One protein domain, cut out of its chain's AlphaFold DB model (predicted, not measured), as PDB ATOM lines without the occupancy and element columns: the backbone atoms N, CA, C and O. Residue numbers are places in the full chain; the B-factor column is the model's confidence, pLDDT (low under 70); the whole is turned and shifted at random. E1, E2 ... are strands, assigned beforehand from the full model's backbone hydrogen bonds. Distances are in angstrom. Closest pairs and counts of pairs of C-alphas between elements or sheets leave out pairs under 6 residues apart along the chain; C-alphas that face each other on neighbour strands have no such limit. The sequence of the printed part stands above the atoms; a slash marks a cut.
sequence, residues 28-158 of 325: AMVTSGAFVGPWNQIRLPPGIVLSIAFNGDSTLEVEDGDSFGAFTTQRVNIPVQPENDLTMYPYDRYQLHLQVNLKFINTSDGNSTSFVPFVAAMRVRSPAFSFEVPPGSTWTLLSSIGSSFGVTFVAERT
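Overview. This is residues 28 to 158 of the 325 residues of an uncharacterized protein of Tetrabaena socialis (UniProt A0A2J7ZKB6). This is a long, strongly twisted sheet built on two long antiparallel strands, E5 and E9, side by side; beside E5, the hairpin of E2 and E3 lies toward one end and E4, with E1 on its far side, splays away toward the other, while E7 and E8 line the far side of E9. The short E6 lies beside the last residues of E5. The printed part has 131 residues with no named helix and nine named strands, E1 to E9 in order along the chain, in one branched sheet with antiparallel neighbours; its class is all strand. It is only just loose, close to compact, with a radius of gyration of the C-alphas of 17.1 A, and elongated, spanning 54 by 29 by 22 A.

Along the chain. E1, residues 28 to 33, begins at C-alpha 28 (89.399, 57.493, 98.891). E2 is residues 48 to 54, 19.7 A long, and E3 residues 58 to 62. E4, residues 74 to 82, measures 24.4 A. E5, residues 93 to 106, is the longest strand by residues and runs 42.2 A from C-alpha 93 (76.989, 50.658, 98.896). E6 is residues 112 to 114, E7 residues 129 to 132 and E8 residues 138 to 143. E9, residues 146 to 157, runs 35.9 A and ends at C-alpha 157 (79.399, 46.129, 104.659).

Arrangement. E5 and E9 are antiparallel at 162 degrees, with N 98 and O 151 2.9 A apart, within hydrogen-bond range. On one side of E5 lie E2, with N 51 and O 103 at 2.9 A, and E4, with N 81 and O 95 at 2.9 A; on the other side lie E9 and E6. E4, E5 and E6 form a meander, each strand the antiparallel neighbour of the one before; N 106 and O 112 are 2.8 A apart. E2 and E3 form a hairpin, with N 52 and O 60 at 2.8 A. E4 pairs with E1 over residues 74 to 79, where N 29 and O 78 are 3.1 A apart, and with E5 over residues 80 to 82. On the side of E9 away from E5 lie E8, a hairpin with E9, with N 141 and O 148 at 2.8 A, and E7, with N 130 and O 156 at 2.8 A. E1 and E9 are apart.

Size, cuts and confidence. The C-alphas farthest apart, those of Pro 90 and Ser 108, are 53.9 A from each other. The printed part has no cut. The links E1 to E2, E3 to E4 and E6 to E7 are long. The mean pLDDT of the printed part is 74.0, and 34 residues are under 70, among them residues 28 to 43 and 65 to 77.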
ATOM      1  N   ALA A  28      88.339  58.395  99.321       44.81
ATOM      2  CA  ALA A  28      89.399  57.493  98.891       44.81
ATOM      3  C   ALA A  28      89.431  56.263  99.799       44.81
ATOM      4  O   ALA A  28      89.621  56.384 101.011       44.81
ATOM      5  N   MET A  29      89.300  55.069  99.221       46.03
ATOM      6  CA  MET A  29      89.637  53.843  99.937       46.03
ATOM      7  C   MET A  29      91.117  53.562  99.708       46.03
ATOM      8  O   MET A  29      91.582  53.410  98.576       46.03
ATOM      9  N   VAL A  30      91.876  53.512 100.800       47.09
ATOM     10  CA  VAL A  30      93.287  53.137 100.741       47.09
ATOM     11  C   VAL A  30      93.349  51.625 100.647       47.09
ATOM     12  O   VAL A  30      93.045  50.919 101.610       47.09
ATOM     13  N   THR A  31      93.747  51.121  99.486       45.94
ATOM     14  CA  THR A  31      93.986  49.691  99.297       45.94
ATOM     15  C   THR A  31      95.483  49.459  99.125       45.94
ATOM     16  O   THR A  31      96.203  50.263  98.529       45.94
ATOM     17  N   SER A  32      95.985  48.373  99.705       44.56
ATOM     18  CA  SER A  32      97.350  47.912  99.466       44.56
ATOM     19  C   SER A  32      97.299  46.744  98.492       44.56
ATOM     20  O   SER A  32      96.782  45.681  98.839       44.56
ATOM     21  N   GLY A  33      97.839  46.940  97.292       42.31
ATOM     22  CA  GLY A  33      98.134  45.856  96.364       42.31
ATOM     23  C   GLY A  33      99.562  45.366  96.584       42.31
ATOM     24  O   GLY A  33     100.470  46.172  96.787       42.31
ATOM     25  N   ALA A  34      99.762  44.053  96.554       44.91
ATOM     26  CA  ALA A  34     101.088  43.452  96.501       44.91
ATOM     27  C   ALA A  34     101.228  42.705  95.175       44.91
ATOM     28  O   ALA A  34     100.403  41.847  94.854       44.91
ATOM     29  N   PHE A  35     102.268  43.027  94.413       46.59
ATOM     30  CA  PHE A  35     102.644  42.266  93.228       46.59
ATOM     31  C   PHE A  35     103.498  41.079  93.677       46.59
ATOM     32  O   PHE A  35     104.602  41.261  94.184       46.59
ATOM     33  N   VAL A  36     102.977  39.857  93.537       43.91
ATOM     34  CA  VAL A  36     103.679  38.624  93.925       43.91
ATOM     35  C   VAL A  36     104.006  37.825  92.670       43.91
ATOM     36  O   VAL A  36     103.117  37.475  91.901       43.91
ATOM     37  N   GLY A  37     105.289  37.552  92.450       50.78
ATOM     38  CA  GLY A  37     105.807  36.760  91.330       50.78
ATOM     39  C   GLY A  37     107.338  36.660  91.385       50.78
ATOM     40  O   GLY A  37     107.954  37.246  92.280       50.78
ATOM     41  N   PRO A  38     107.973  35.898  90.479       48.19
ATOM     42  CA  PRO A  38     109.419  35.678  90.475       48.19
ATOM     43  C   PRO A  38     110.140  36.884  89.843       48.19
ATOM     44  O   PRO A  38     110.712  36.791  88.764       48.19
ATOM     45  N   TRP A  39     110.075  38.049  90.489       52.50
ATOM     46  CA  TRP A  39     110.486  39.338  89.908       52.50
ATOM     47  C   TRP A  39     111.956  39.700  90.134       52.50
ATOM     48  O   TRP A  39     112.370  40.827  89.873       52.50
ATOM     49  N   ASN A  40     112.770  38.768  90.630       46.06
ATOM     50  CA  ASN A  40     114.113  39.101  91.096       46.06
ATOM     51  C   ASN A  40     115.055  39.533  89.961       46.06
ATOM     52  O   ASN A  40     116.094  40.104  90.270       46.06
ATOM     53  N   GLN A  41     114.715  39.288  88.686       53.06
ATOM     54  CA  GLN A  41     115.502  39.708  87.519       53.06
ATOM     55  C   GLN A  41     114.634  39.795  86.249       53.06
ATOM     56  O   GLN A  41     114.786  38.975  85.343       53.06
ATOM     57  N   ILE A  42     113.725  40.768  86.139       56.00
ATOM     58  CA  ILE A  42     113.273  41.158  84.792       56.00
ATOM     59  C   ILE A  42     114.363  42.046  84.201       56.00
ATOM     60  O   ILE A  42     114.615  43.130  84.712       56.00
ATOM     61  N   ARG A  43     115.027  41.560  83.149       62.12
ATOM     62  CA  ARG A  43     115.938  42.367  82.335       62.12
ATOM     63  C   ARG A  43     115.133  42.987  81.207       62.12
ATOM     64  O   ARG A  43     114.652  42.265  80.332       62.12
ATOM     65  N   LEU A  44     114.951  44.299  81.262       70.69
ATOM     66  CA  LEU A  44     114.383  45.049  80.150       70.69
ATOM     67  C   LEU A  44     115.530  45.368  79.182       70.69
ATOM     68  O   LEU A  44     116.644  45.626  79.626       70.69
ATOM     69  N   PRO A  45     115.324  45.336  77.860       74.31
ATOM     70  CA  PRO A  45     116.333  45.846  76.943       74.31
ATOM     71  C   PRO A  45     116.662  47.314  77.267       74.31
ATOM     72  O   PRO A  45     115.754  48.074  77.621       74.31
ATOM     73  N   PRO A  46     117.929  47.744  77.131       72.06
ATOM     74  CA  PRO A  46     118.308  49.124  77.398       72.06
ATOM     75  C   PRO A  46     117.494  50.076  76.513       72.06
ATOM     76  O   PRO A  46     117.376  49.871  75.306       72.06
ATOM     77  N   GLY A  47     116.919  51.111  77.127       70.12
ATOM     78  CA  GLY A  47     116.040  52.066  76.447       70.12
ATOM     79  C   GLY A  47     114.562  51.666  76.396       70.12
ATOM     80  O   GLY A  47     113.779  52.414  75.816       70.12
ATOM     81  N   ILE A  48     114.161  50.545  77.006       78.62
ATOM     82  CA  ILE A  48     112.753  50.177  77.202       78.62
ATOM     83  C   ILE A  48     112.351  50.413  78.659       78.62
ATOM     84  O   ILE A  48     112.978  49.892  79.577       78.62
ATOM     85  N   VAL A  49     111.263  51.154  78.854       81.81
ATOM     86  CA  VAL A  49     110.659  51.438  80.160       81.81
ATOM     87  C   VAL A  49     109.286  50.781  80.232       81.81
ATOM     88  O   VAL A  49     108.465  50.939  79.329       81.81
ATOM     89  N   LEU A  50     109.006  50.046  81.305       81.44
ATOM     90  CA  LEU A  50     107.663  49.539  81.583       81.44
ATOM     91  C   LEU A  50     106.880  50.603  82.353       81.44
ATOM     92  O   LEU A  50     107.233  50.933  83.482       81.44
ATOM     93  N   SER A  51     105.800  51.111  81.763       81.94
ATOM     94  CA  SER A  51     104.899  52.069  82.405       81.94
ATOM     95  C   SER A  51     103.616  51.367  82.843       81.94
ATOM     96  O   SER A  51     102.915  50.770  82.022       81.94
ATOM     97  N   ILE A  52     103.316  51.440  84.139       79.81
ATOM     98  CA  ILE A  52     102.118  50.898  84.784       79.81
ATOM     99  C   ILE A  52     101.344  52.074  85.373       79.81
ATOM    100  O   ILE A  52     101.827  52.726  86.292       79.81
ATOM    101  N   ALA A  53     100.147  52.357  84.871       78.31
ATOM    102  CA  ALA A  53      99.302  53.429  85.384       78.31
ATOM    103  C   ALA A  53      98.045  52.870  86.054       78.31
ATOM    104  O   ALA A  53      97.303  52.117  85.422       78.31
ATOM    105  N   PHE A  54      97.764  53.290  87.289       76.56
ATOM    106  CA  PHE A  54      96.497  53.001  87.964       76.56
ATOM    107  C   PHE A  54      95.561  54.199  87.855       76.56
ATOM    108  O   PHE A  54      95.913  55.306  88.265       76.56
ATOM    109  N   ASN A  55      94.380  53.959  87.292       74.56
ATOM    110  CA  ASN A  55      93.300  54.926  87.092       74.56
ATOM    111  C   ASN A  55      93.730  56.235  86.397       74.56
ATOM    112  O   ASN A  55      93.095  57.264  86.566       74.56
ATOM    113  N   GLY A  56      94.835  56.206  85.641       68.31
ATOM    114  CA  GLY A  56      95.399  57.368  84.945       68.31
ATOM    115  C   GLY A  56      96.288  58.290  85.793       68.31
ATOM    116  O   GLY A  56      97.122  58.982  85.215       68.31
ATOM    117  N   ASP A  57      96.188  58.252  87.126       62.22
ATOM    118  CA  ASP A  57      96.834  59.242  88.005       62.22
ATOM    119  C   ASP A  57      98.184  58.807  88.582       62.22
ATOM    120  O   ASP A  57      99.083  59.630  88.759       62.22
ATOM    121  N   SER A  58      98.358  57.517  88.890       64.75
ATOM    122  CA  SER A  58      99.622  57.010  89.442       64.75
ATOM    123  C   SER A  58     100.339  56.133  88.427       64.75
ATOM    124  O   SER A  58      99.963  54.985  88.208       64.75
ATOM    125  N   THR A  59     101.370  56.697  87.797       71.69
ATOM    126  CA  THR A  59     102.265  56.001  86.867       71.69
ATOM    127  C   THR A  59     103.513  55.522  87.598       71.69
ATOM    128  O   THR A  59     104.296  56.333  88.097       71.69
ATOM    129  N   LEU A  60     103.705  54.211  87.653       76.25
ATOM    130  CA  LEU A  60     104.960  53.571  88.007       76.25
ATOM    131  C   LEU A  60     105.734  53.295  86.715       76.25
ATOM    132  O   LEU A  60     105.213  52.651  85.807       76.25
ATOM    133  N   GLU A  61     106.963  53.784  86.637       79.44
ATOM    134  CA  GLU A  61     107.881  53.507  85.534       79.44
ATOM    135  C   GLU A  61     109.017  52.636  86.071       79.44
ATOM    136  O   GLU A  61     109.555  52.927  87.139       79.44
ATOM    137  N   VAL A  62     109.319  51.544  85.370       76.31
ATOM    138  CA  VAL A  62     110.379  50.596  85.733       76.31
ATOM    139  C   VAL A  62     111.382  50.504  84.591       76.31
ATOM    140  O   VAL A  62     110.989  50.237  83.449       76.31
ATOM    141  N   GLU A  63     112.659  50.715  84.906       77.25
ATOM    142  CA  GLU A  63     113.775  50.688  83.956       77.25
ATOM    143  C   GLU A  63     114.638  49.420  84.110       77.25
ATOM    144  O   GLU A  63     114.474  48.628  85.042       77.25
ATOM    145  N   ASP A  64     115.559  49.194  83.166       71.31
ATOM    146  CA  ASP A  64     116.495  48.069  83.242       71.31
ATOM    147  C   ASP A  64     117.428  48.195  84.458       71.31
ATOM    148  O   ASP A  64     118.035  49.238  84.698       71.31
ATOM    149  N   GLY A  65     117.555  47.111  85.225       65.94
ATOM    150  CA  GLY A  65     118.350  47.070  86.456       65.94
ATOM    151  C   GLY A  65     117.598  47.448  87.737       65.94
ATOM    152  O   GLY A  65     118.148  47.251  88.825       65.94
ATOM    153  N   ASP A  66     116.343  47.904  87.651       67.62
ATOM    154  CA  ASP A  66     115.519  48.150  88.835       67.62
ATOM    155  C   ASP A  66     115.119  46.832  89.518       67.62
ATOM    156  O   ASP A  66     114.502  45.936  88.936       67.62
ATOM    157  N   SER A  67     115.457  46.699  90.804       59.25
ATOM    158  CA  SER A  67     115.078  45.521  91.590       59.25
ATOM    159  C   SER A  67     113.621  45.618  92.052       59.25
ATOM    160  O   SER A  67     113.259  46.482  92.853       59.25
ATOM    161  N   PHE A  68     112.771  44.681  91.615       58.19
ATOM    162  CA  PHE A  68     111.357  44.673  92.011       58.19
ATOM    163  C   PHE A  68     111.101  44.371  93.496       58.19
ATOM    164  O   PHE A  68     109.983  44.552  93.978       58.19
ATOM    165  N   GLY A  69     112.132  43.975  94.252       49.91
ATOM    166  CA  GLY A  69     112.047  43.736  95.696       49.91
ATOM    167  C   GLY A  69     111.580  44.956  96.504       49.91
ATOM    168  O   GLY A  69     110.983  44.786  97.566       49.91
ATOM    169  N   ALA A  70     111.765  46.171  95.976       46.38
ATOM    170  CA  ALA A  70     111.274  47.416  96.574       46.38
ATOM    171  C   ALA A  70     109.818  47.777  96.189       46.38
ATOM    172  O   ALA A  70     109.222  48.640  96.829       46.38
ATOM    173  N   PHE A  71     109.218  47.112  95.191       51.94
ATOM    174  CA  PHE A  71     107.862  47.397  94.677       51.94
ATOM    175  C   PHE A  71     106.775  46.470  95.252       51.94
ATOM    176  O   PHE A  71     105.639  46.448  94.780       51.94
ATOM    177  N   THR A  72     107.098  45.694  96.289       51.56
ATOM    178  CA  THR A  72     106.233  44.623  96.815       51.56
ATOM    179  C   THR A  72     104.951  45.120  97.490       51.56
ATOM    180  O   THR A  72     104.040  44.325  97.712       51.56
ATOM    181  N   THR A  73     104.824  46.415  97.806       55.06
ATOM    182  CA  THR A  73     103.572  47.004  98.316       55.06
ATOM    183  C   THR A  73     103.445  48.481  97.940       55.06
ATOM    184  O   THR A  73     103.860  49.367  98.685       55.06
ATOM    185  N   GLN A  74     102.830  48.770  96.792       60.56
ATOM    186  CA  GLN A  74     102.418  50.135  96.468       60.56
ATOM    187  C   GLN A  74     100.998  50.364  96.992       60.56
ATOM    188  O   GLN A  74     100.055  49.654  96.638       60.56
ATOM    189  N   ARG A  75     100.845  51.351  97.879       61.38
ATOM    190  CA  ARG A  75      99.525  51.819  98.311       61.38
ATOM    191  C   ARG A  75      99.003  52.779  97.256       61.38
ATOM    192  O   ARG A  75      99.645  53.790  96.984       61.38
ATOM    193  N   VAL A  76      97.857  52.448  96.676       65.06
ATOM    194  CA  VAL A  76      97.179  53.290  95.692       65.06
ATOM    195  C   VAL A  76      95.839  53.696  96.286       65.06
ATOM    196  O   VAL A  76      95.075  52.855  96.771       65.06
ATOM    197  N   ASN A  77      95.578  54.999  96.277       69.00
ATOM    198  CA  ASN A  77      94.283  55.536  96.661       69.00
ATOM    199  C   ASN A  77      93.337  55.333  95.485       69.00
ATOM    200  O   ASN A  77      93.565  55.887  94.411       69.00
ATOM    201  N   ILE A  78      92.303  54.521  95.683       70.44
ATOM    202  CA  ILE A  78      91.278  54.304  94.669       70.44
ATOM    203  C   ILE A  78      90.093  55.194  95.053       70.44
ATOM    204  O   ILE A  78      89.578  55.047  96.171       70.44
ATOM    205  N   PRO A  79      89.684  56.137  94.185       68.75
ATOM    206  CA  PRO A  79      88.499  56.936  94.441       68.75
ATOM    207  C   PRO A  79      87.275  56.020  94.437       68.75
ATOM    208  O   PRO A  79      87.120  55.157  93.572       68.75
ATOM    209  N   VAL A  80      86.422  56.197  95.436       74.00
ATOM    210  CA  VAL A  80      85.186  55.441  95.594       74.00
ATOM    211  C   VAL A  80      84.020  56.333  95.223       74.00
ATOM    212  O   VAL A  80      83.909  57.459  95.713       74.00
ATOM    213  N   GLN A  81      83.130  55.807  94.388       77.50
ATOM    214  CA  GLN A  81      81.873  56.459  94.062       77.50
ATOM    215  C   GLN A  81      80.752  55.829  94.896       77.50
ATOM    216  O   GLN A  81      80.620  54.604  94.931       77.50
ATOM    217  N   PRO A  82      79.958  56.627  95.621       74.62
ATOM    218  CA  PRO A  82      78.789  56.107  96.310       74.62
ATOM    219  C   PRO A  82      77.727  55.698  95.287       74.62
ATOM    220  O   PRO A  82      77.314  56.508  94.461       74.62
ATOM    221  N   GLU A  83      77.286  54.443  95.338       73.12
ATOM    222  CA  GLU A  83      76.169  53.970  94.507       73.12
ATOM    223  C   GLU A  83      74.826  54.421  95.089       73.12
ATOM    224  O   GLU A  83      73.901  54.782  94.367       73.12
ATOM    225  N   ASN A  84      74.760  54.448  96.421       70.81
ATOM    226  CA  ASN A  84      73.638  54.930  97.209       70.81
ATOM    227  C   ASN A  84      74.053  56.150  98.032       70.81
ATOM    228  O   ASN A  84      75.239  56.388  98.251       70.81
ATOM    229  N   ASP A  85      73.070  56.885  98.554       70.38
ATOM    230  CA  ASP A  85      73.332  57.999  99.461       70.38
ATOM    231  C   ASP A  85      74.201  57.550 100.654       70.38
ATOM    232  O   ASP A  85      73.894  56.574 101.348       70.38
ATOM    233  N   LEU A  86      75.307  58.266 100.883       67.81
ATOM    234  CA  LEU A  86      76.359  57.935 101.866       67.81
ATOM    235  C   LEU A  86      75.834  57.872 103.307       67.81
ATOM    236  O   LEU A  86      76.502  57.373 104.212       67.81
ATOM    237  N   THR A  87      74.635  58.401 103.518       78.69
ATOM    238  CA  THR A  87      73.936  58.462 104.792       78.69
ATOM    239  C   THR A  87      73.371  57.102 105.222       78.69
ATOM    240  O   THR A  87      73.106  56.916 106.409       78.69
ATOM    241  N   MET A  88      73.228  56.124 104.318       83.75
ATOM    242  CA  MET A  88      72.526  54.850 104.571       83.75
ATOM    243  C   MET A  88      73.288  53.810 105.414       83.75
ATOM    244  O   MET A  88      72.920  52.636 105.420       83.75
ATOM    245  N   TYR A  89      74.326  54.201 106.153       86.38
ATOM    246  CA  TYR A  89      75.042  53.290 107.050       86.38
ATOM    247  C   TYR A  89      74.078  52.515 107.981       86.38
ATOM    248  O   TYR A  89      73.192  53.138 108.579       86.38
ATOM    249  N   PRO A  90      74.243  51.186 108.170       89.81
ATOM    250  CA  PRO A  90      75.312  50.300 107.668       89.81
ATOM    251  C   PRO A  90      74.984  49.584 106.336       89.81
ATOM    252  O   PRO A  90      75.594  48.565 106.003       89.81
ATOM    253  N   TYR A  91      73.963  50.044 105.612       89.25
ATOM    254  CA  TYR A  91      73.527  49.514 104.312       89.25
ATOM    255  C   TYR A  91      74.074  50.339 103.133       89.25
ATOM    256  O   TYR A  91      73.542  50.298 102.025       89.25
ATOM    257  N   ASP A  92      75.148  51.081 103.384       87.12
ATOM    258  CA  ASP A  92      75.933  51.822 102.411       87.12
ATOM    259  C   ASP A  92      76.529  50.889 101.340       87.12
ATOM    260  O   ASP A  92      77.031  49.797 101.637       87.12
ATOM    261  N   ARG A  93      76.453  51.339 100.081       86.62
ATOM    262  CA  ARG A  93      76.989  50.658  98.896       86.62
ATOM    263  C   ARG A  93      77.947  51.568  98.150       86.62
ATOM    264  O   ARG A  93      77.653  52.743  97.918       86.62
ATOM    265  N   TYR A  94      79.069  50.993  97.751       85.88
ATOM    266  CA  TYR A  94      80.160  51.705  97.113       85.88
ATOM    267  C   TYR A  94      80.541  51.031  95.805       85.88
ATOM    268  O   TYR A  94      80.766  49.825  95.785       85.88
ATOM    269  N   GLN A  95      80.693  51.809  94.742       86.94
ATOM    270  CA  GLN A  95      81.292  51.366  93.493       86.94
ATOM    271  C   GLN A  95      82.748  51.830  93.420       86.94
ATOM    272  O   GLN A  95      83.084  52.986  93.692       86.94
ATOM    273  N   LEU A  96      83.631  50.902  93.068       83.75
ATOM    274  CA  LEU A  96      85.052  51.145  92.872       83.75
ATOM    275  C   LEU A  96      85.416  50.803  91.436       83.75
ATOM    276  O   LEU A  96      85.186  49.677  90.996       83.75
ATOM    277  N   HIS A  97      86.043  51.745  90.743       84.56
ATOM    278  CA  HIS A  97      86.597  51.524  89.415       84.56
ATOM    279  C   HIS A  97      88.113  51.389  89.523       84.56
ATOM    280  O   HIS A  97      88.805  52.315  89.944       84.56
ATOM    281  N   LEU A  98      88.635  50.223  89.150       82.44
ATOM    282  CA  LEU A  98      90.066  49.986  89.046       82.44
ATOM    283  C   LEU A  98      90.421  49.809  87.577       82.44
ATOM    284  O   LEU A  98      90.008  48.836  86.954       82.44
ATOM    285  N   GLN A  99      91.231  50.720  87.047       84.81
ATOM    286  CA  GLN A  99      91.833  50.591  85.726       84.81
ATOM    287  C   GLN A  99      93.349  50.489  85.864       84.81
ATOM    288  O   GLN A  99      93.971  51.301  86.545       84.81
ATOM    289  N   VAL A 100      93.946  49.511  85.195       82.75
ATOM    290  CA  VAL A 100      95.390  49.326  85.084       82.75
ATOM    291  C   VAL A 100      95.761  49.422  83.613       82.75
ATOM    292  O   VAL A 100      95.277  48.642  82.794       82.75
ATOM    293  N   ASN A 101      96.618  50.378  83.276       83.81
ATOM    294  CA  ASN A 101      97.171  50.536  81.937       83.81
ATOM    295  C   ASN A 101      98.644  50.129  81.961       83.81
ATOM    296  O   ASN A 101      99.404  50.647  82.774       83.81
ATOM    297  N   LEU A 102      99.044  49.232  81.067       83.06
ATOM    298  CA  LEU A 102     100.420  48.789  80.889       83.06
ATOM    299  C   LEU A 102     100.876  49.079  79.462       83.06
ATOM    300  O   LEU A 102     100.184  48.756  78.495       83.06
ATOM    301  N   LYS A 103     102.060  49.670  79.327       84.69
ATOM    302  CA  LYS A 103     102.712  49.882  78.033       84.69
ATOM    303  C   LYS A 103     104.224  49.831  78.194       84.69
ATOM    304  O   LYS A 103     104.757  50.314  79.193       84.69
ATOM    305  N   PHE A 104     104.910  49.280  77.204       83.00
ATOM    306  CA  PHE A 104     106.341  49.509  77.058       83.00
ATOM    307  C   PHE A 104     106.543  50.843  76.356       83.00
ATOM    308  O   PHE A 104     105.815  51.164  75.421       83.00
ATOM    309  N   ILE A 105     107.514  51.618  76.809       82.75
ATOM    310  CA  ILE A 105     107.920  52.881  76.209       82.75
ATOM    311  C   ILE A 105     109.352  52.693  75.727       82.75
ATOM    312  O   ILE A 105     110.240  52.397  76.521       82.75
ATOM    313  N   ASN A 106     109.572  52.837  74.426       82.69
ATOM    314  CA  ASN A 106     110.903  52.814  73.848       82.69
ATOM    315  C   ASN A 106     111.475  54.237  73.805       82.69
ATOM    316  O   ASN A 106     111.175  55.023  72.905       82.69
ATOM    317  N   THR A 107     112.331  54.556  74.770       79.50
ATOM    318  CA  THR A 107     113.007  55.852  74.895       79.50
ATOM    319  C   THR A 107     114.044  56.073  73.786       79.50
ATOM    320  O   THR A 107     114.379  57.214  73.481       79.50
ATOM    321  N   SER A 108     114.533  55.002  73.146       78.38
ATOM    322  CA  SER A 108     115.493  55.096  72.032       78.38
ATOM    323  C   SER A 108     114.846  55.431  70.682       78.38
ATOM    324  O   SER A 108     115.521  55.967  69.806       78.38
ATOM    325  N   ASP A 109     113.542  55.181  70.532       78.75
ATOM    326  CA  ASP A 109     112.786  55.369  69.287       78.75
ATOM    327  C   ASP A 109     111.638  56.373  69.480       78.75
ATOM    328  O   ASP A 109     110.452  56.046  69.396       78.75
ATOM    329  N   GLY A 110     111.994  57.605  69.860       75.62
ATOM    330  CA  GLY A 110     111.045  58.721  69.935       75.62
ATOM    331  C   GLY A 110     109.902  58.546  70.943       75.62
ATOM    332  O   GLY A 110     108.866  59.192  70.793       75.62
ATOM    333  N   ASN A 111     110.079  57.711  71.975       80.38
ATOM    334  CA  ASN A 111     109.059  57.384  72.979       80.38
ATOM    335  C   ASN A 111     107.881  56.550  72.435       80.38
ATOM    336  O   ASN A 111     106.757  56.641  72.939       80.38
ATOM    337  N   SER A 112     108.137  55.730  71.412       80.31
ATOM    338  CA  SER A 112     107.149  54.814  70.838       80.31
ATOM    339  C   SER A 112     106.644  53.808  71.873       80.31
ATOM    340  O   SER A 112     107.422  53.241  72.641       80.31
ATOM    341  N   THR A 113     105.332  53.578  71.899       83.12
ATOM    342  CA  THR A 113     104.689  52.691  72.876       83.12
ATOM    343  C   THR A 113     104.338  51.342  72.266       83.12
ATOM    344  O   THR A 113     103.773  51.310  71.173       83.12
ATOM    345  N   SER A 114     104.603  50.243  72.973       79.62
ATOM    346  CA  SER A 114     104.259  48.893  72.520       79.62
ATOM    347  C   SER A 114     103.470  48.081  73.551       79.62
ATOM    348  O   SER A 114     103.451  48.364  74.755       79.62
ATOM    349  N   PHE A 115     102.764  47.078  73.030       80.75
ATOM    350  CA  PHE A 115     101.878  46.182  73.766       80.75
ATOM    351  C   PHE A 115     102.622  45.293  74.780       80.75
ATOM    352  O   PHE A 115     103.682  44.744  74.482       80.75
ATOM    353  N   VAL A 116     102.010  45.091  75.955       78.19
ATOM    354  CA  VAL A 116     102.502  44.189  77.012       78.19
ATOM    355  C   VAL A 116     101.421  43.144  77.322       78.19
ATOM    356  O   VAL A 116     100.352  43.525  77.811       78.19
ATOM    357  N   PRO A 117     101.640  41.837  77.090       72.25
ATOM    358  CA  PRO A 117     100.721  40.807  77.562       72.25
ATOM    359  C   PRO A 117     100.863  40.628  79.078       72.25
ATOM    360  O   PRO A 117     101.973  40.510  79.594       72.25
ATOM    361  N   PHE A 118      99.745  40.582  79.801       73.56
ATOM    362  CA  PHE A 118      99.750  40.380  81.248       73.56
ATOM    363  C   PHE A 118      98.535  39.578  81.712       73.56
ATOM    364  O   PHE A 118      97.495  39.541  81.055       73.56
ATOM    365  N   VAL A 119      98.680  38.956  82.879       72.81
ATOM    366  CA  VAL A 119      97.596  38.304  83.616       72.81
ATOM    367  C   VAL A 119      97.429  39.066  84.921       72.81
ATOM    368  O   VAL A 119      98.369  39.162  85.709       72.81
ATOM    369  N   ALA A 120      96.239  39.617  85.149       73.12
ATOM    370  CA  ALA A 120      95.896  40.254  86.410       73.12
ATOM    371  C   ALA A 120      95.071  39.289  87.263       73.12
ATOM    372  O   ALA A 120      94.016  38.816  86.845       73.12
ATOM    373  N   ALA A 121      95.549  39.015  88.475       73.69
ATOM    374  CA  ALA A 121      94.785  38.323  89.500       73.69
ATOM    375  C   ALA A 121      94.567  39.289  90.659       73.69
ATOM    376  O   ALA A 121      95.519  39.869  91.180       73.69
ATOM    377  N   MET A 122      93.314  39.456  91.069       73.88
ATOM    378  CA  MET A 122      92.974  40.328  92.180       73.88
ATOM    379  C   MET A 122      92.415  39.504  93.331       73.88
ATOM    380  O   MET A 122      91.519  38.679  93.152       73.88
ATOM    381  N   ARG A 123      92.939  39.747  94.531       77.88
ATOM    382  CA  ARG A 123      92.438  39.148  95.763       77.88
ATOM    383  C   ARG A 123      92.133  40.250  96.756       77.88
ATOM    384  O   ARG A 123      93.038  40.957  97.187       77.88
ATOM    385  N   VAL A 124      90.871  40.353  97.153       76.12
ATOM    386  CA  VAL A 124      90.446  41.313  98.174       76.12
ATOM    387  C   VAL A 124      90.241  40.585  99.493       76.12
ATOM    388  O   VAL A 124      89.697  39.480  99.537       76.12
ATOM    389  N   ARG A 125      90.704  41.191 100.584       77.00
ATOM    390  CA  ARG A 125      90.449  40.714 101.942       77.00
ATOM    391  C   ARG A 125      90.133  41.916 102.816       77.00
ATOM    392  O   ARG A 125      91.002  42.746 103.052       77.00
ATOM    393  N   SER A 126      88.903  41.982 103.310       81.06
ATOM    394  CA  SER A 126      88.491  42.974 104.297       81.06
ATOM    395  C   SER A 126      87.582  42.321 105.331       81.06
ATOM    396  O   SER A 126      86.661  41.602 104.949       81.06
ATOM    397  N   PRO A 127      87.813  42.556 106.630       78.25
ATOM    398  CA  PRO A 127      86.891  42.110 107.670       78.25
ATOM    399  C   PRO A 127      85.611  42.964 107.725       78.25
ATOM    400  O   PRO A 127      84.601  42.510 108.252       78.25
ATOM    401  N   ALA A 128      85.638  44.191 107.190       81.81
ATOM    402  CA  ALA A 128      84.522  45.137 107.272       81.81
ATOM    403  C   ALA A 128      83.664  45.182 105.998       81.81
ATOM    404  O   ALA A 128      82.484  45.529 106.075       81.81
ATOM    405  N   PHE A 129      84.232  44.804 104.849       86.31
ATOM    406  CA  PHE A 129      83.576  44.898 103.545       86.31
ATOM    407  C   PHE A 129      83.544  43.562 102.797       86.31
ATOM    408  O   PHE A 129      84.549  42.853 102.733       86.31
ATOM    409  N   SER A 130      82.399  43.248 102.197       87.62
ATOM    410  CA  SER A 130      82.247  42.247 101.145       87.62
ATOM    411  C   SER A 130      82.377  42.917  99.783       87.62
ATOM    412  O   SER A 130      81.841  44.004  99.582       87.62
ATOM    413  N   PHE A 131      83.065  42.255  98.857       87.62
ATOM    414  CA  PHE A 131      83.283  42.755  97.504       87.62
ATOM    415  C   PHE A 131      82.631  41.812  96.506       87.62
ATOM    416  O   PHE A 131      82.861  40.603  96.559       87.62
ATOM    417  N   GLU A 132      81.858  42.380  95.594       88.44
ATOM    418  CA  GLU A 132      81.205  41.678  94.501       88.44
ATOM    419  C   GLU A 132      81.656  42.270  93.162       88.44
ATOM    420  O   GLU A 132      81.927  43.468  93.050       88.44
ATOM    421  N   VAL A 133      81.770  41.413  92.147       87.81
ATOM    422  CA  VAL A 133      82.089  41.806  90.771       87.81
ATOM    423  C   VAL A 133      80.824  41.610  89.938       87.81
ATOM    424  O   VAL A 133      80.490  40.459  89.641       87.81
ATOM    425  N   PRO A 134      80.089  42.679  89.579       86.69
ATOM    426  CA  PRO A 134      78.909  42.528  88.743       86.69
ATOM    427  C   PRO A 134      79.263  41.895  87.383       86.69
ATOM    428  O   PRO A 134      80.331  42.169  86.829       86.69
ATOM    429  N   PRO A 135      78.388  41.066  86.796       83.25
ATOM    430  CA  PRO A 135      78.621  40.521  85.462       83.25
ATOM    431  C   PRO A 135      78.818  41.644  84.434       83.25
ATOM    432  O   PRO A 135      78.054  42.604  84.407       83.25
ATOM    433  N   GLY A 136      79.843  41.531  83.585       82.31
ATOM    434  CA  GLY A 136      80.157  42.550  82.573       82.31
ATOM    435  C   GLY A 136      80.858  43.803  83.113       82.31
ATOM    436  O   GLY A 136      81.076  44.746  82.359       82.31
ATOM    437  N   SER A 137      81.239  43.823  84.394       84.69
ATOM    438  CA  SER A 137      81.973  44.940  84.999       84.69
ATOM    439  C   SER A 137      83.483  44.911  84.724       84.69
ATOM    440  O   SER A 137      84.191  45.865  85.058       84.69
ATOM    441  N   THR A 138      83.977  43.821  84.129       85.75
ATOM    442  CA  THR A 138      85.351  43.644  83.660       85.75
ATOM    443  C   THR A 138      85.457  43.973  82.179       85.75
ATOM    444  O   THR A 138      84.649  43.533  81.362       85.75
ATOM    445  N   TRP A 139      86.498  44.709  81.813       82.50
ATOM    446  CA  TRP A 139      86.803  45.022  80.428       82.50
ATOM    447  C   TRP A 139      88.311  45.001  80.193       82.50
ATOM    448  O   TRP A 139      89.118  45.337  81.059       82.50
ATOM    449  N   THR A 140      88.700  44.582  78.995       83.56
ATOM    450  CA  THR A 140      90.088  44.578  78.541       83.56
ATOM    451  C   THR A 140      90.168  45.275  77.200       83.56
ATOM    452  O   THR A 140      89.337  45.059  76.320       83.56
ATOM    453  N   LEU A 141      91.177  46.123  77.036       79.00
ATOM    454  CA  LEU A 141      91.475  46.774  75.772       79.00
ATOM    455  C   LEU A 141      92.913  46.445  75.396       79.00
ATOM    456  O   LEU A 141      93.856  46.807  76.096       79.00
ATOM    457  N   LEU A 142      93.061  45.718  74.293       78.50
ATOM    458  CA  LEU A 142      94.346  45.416  73.680       78.50
ATOM    459  C   LEU A 142      94.510  46.305  72.455       78.50
ATOM    460  O   LEU A 142      93.711  46.242  71.525       78.50
ATOM    461  N   SER A 143      95.550  47.127  72.454       75.06
ATOM    462  CA  SER A 143      95.907  47.977  71.322       75.06
ATOM    463  C   SER A 143      97.383  47.799  70.979       75.06
ATOM    464  O   SER A 143      98.178  47.374  71.816       75.06
ATOM    465  N   SER A 144      97.774  48.154  69.754       73.00
ATOM    466  CA  SER A 144      99.185  48.140  69.337       73.00
ATOM    467  C   SER A 144     100.074  49.054  70.191       73.00
ATOM    468  O   SER A 144     101.278  48.826  70.279       73.00
ATOM    469  N   ILE A 145      99.472  50.051  70.845       74.69
ATOM    470  CA  ILE A 145     100.137  51.080  71.651       74.69
ATOM    471  C   ILE A 145     100.083  50.810  73.164       74.69
ATOM    472  O   ILE A 145     100.646  51.580  73.942       74.69
ATOM    473  N   GLY A 146      99.422  49.734  73.604       80.00
ATOM    474  CA  GLY A 146      99.333  49.384  75.020       80.00
ATOM    475  C   GLY A 146      98.145  48.499  75.381       80.00
ATOM    476  O   GLY A 146      97.282  48.184  74.557       80.00
ATOM    477  N   SER A 147      98.108  48.122  76.652       84.00
ATOM    478  CA  SER A 147      97.155  47.174  77.213       84.00
ATOM    479  C   SER A 147      96.446  47.797  78.408       84.00
ATOM    480  O   SER A 147      97.096  48.300  79.321       84.00
ATOM    481  N   SER A 148      95.122  47.719  78.448       84.31
ATOM    482  CA  SER A 148      94.320  48.205  79.568       84.31
ATOM    483  C   SER A 148      93.449  47.085  80.113       84.31
ATOM    484  O   SER A 148      92.800  46.363  79.358       84.31
ATOM    485  N   PHE A 149      93.410  46.961  81.432       85.69
ATOM    486  CA  PHE A 149      92.455  46.129  82.151       85.69
ATOM    487  C   PHE A 149      91.689  47.021  83.106       85.69
ATOM    488  O   PHE A 149      92.292  47.719  83.918       85.69
ATOM    489  N   GLY A 150      90.370  46.999  83.012       86.38
ATOM    490  CA  GLY A 150      89.503  47.689  83.940       86.38
ATOM    491  C   GLY A 150      88.510  46.735  84.563       86.38
ATOM    492  O   GLY A 150      88.048  45.775  83.947       86.38
ATOM    493  N   VAL A 151      88.187  46.998  85.815       86.94
ATOM    494  CA  VAL A 151      87.212  46.223  86.552       86.94
ATOM    495  C   VAL A 151      86.497  47.117  87.546       86.94
ATOM    496  O   VAL A 151      87.110  47.937  88.232       86.94
ATOM    497  N   THR A 152      85.180  46.962  87.596       88.00
ATOM    498  CA  THR A 152      84.333  47.652  88.563       88.00
ATOM    499  C   THR A 152      83.864  46.671  89.627       88.00
ATOM    500  O   THR A 152      83.337  45.602  89.309       88.00
ATOM    501  N   PHE A 153      84.056  47.041  90.888       87.12
ATOM    502  CA  PHE A 153      83.637  46.269  92.051       87.12
ATOM    503  C   PHE A 153      82.595  47.032  92.841       87.12
ATOM    504  O   PHE A 153      82.685  48.250  92.971       87.12
ATOM    505  N   VAL A 154      81.666  46.295  93.435       89.06
ATOM    506  CA  VAL A 154      80.753  46.826  94.440       89.06
ATOM    507  C   VAL A 154      81.251  46.370  95.805       89.06
ATOM    508  O   VAL A 154      81.491  45.181  96.021       89.06
ATOM    509  N   ALA A 155      81.443  47.312  96.719       88.38
ATOM    510  CA  ALA A 155      81.762  47.046  98.109       88.38
ATOM    511  C   ALA A 155      80.553  47.354  98.993       88.38
ATOM    512  O   ALA A 155      79.994  48.452  98.963       88.38
ATOM    513  N   GLU A 156      80.193  46.391  99.832       90.25
ATOM    514  CA  GLU A 156      79.168  46.535 100.861       90.25
ATOM    515  C   GLU A 156      79.725  46.167 102.230       90.25
ATOM    516  O   GLU A 156      80.701  45.427 102.336       90.25
ATOM    517  N   ARG A 157      79.076  46.612 103.308       90.06
ATOM    518  CA  ARG A 157      79.399  46.129 104.659       90.06
ATOM    519  C   ARG A 157      79.080  44.641 104.805       90.06
ATOM    520  O   ARG A 157      78.029  44.174 104.358       90.06
ATOM    521  N   THR A 158      79.953  43.899 105.491       91.75
ATOM    522  CA  THR A 158      79.707  42.471 105.756       91.75
ATOM    523  C   THR A 158      78.469  42.269 106.636       91.75
ATOM    524  O   THR A 158      78.084  43.144 107.417       91.75
TER     525      THR A 158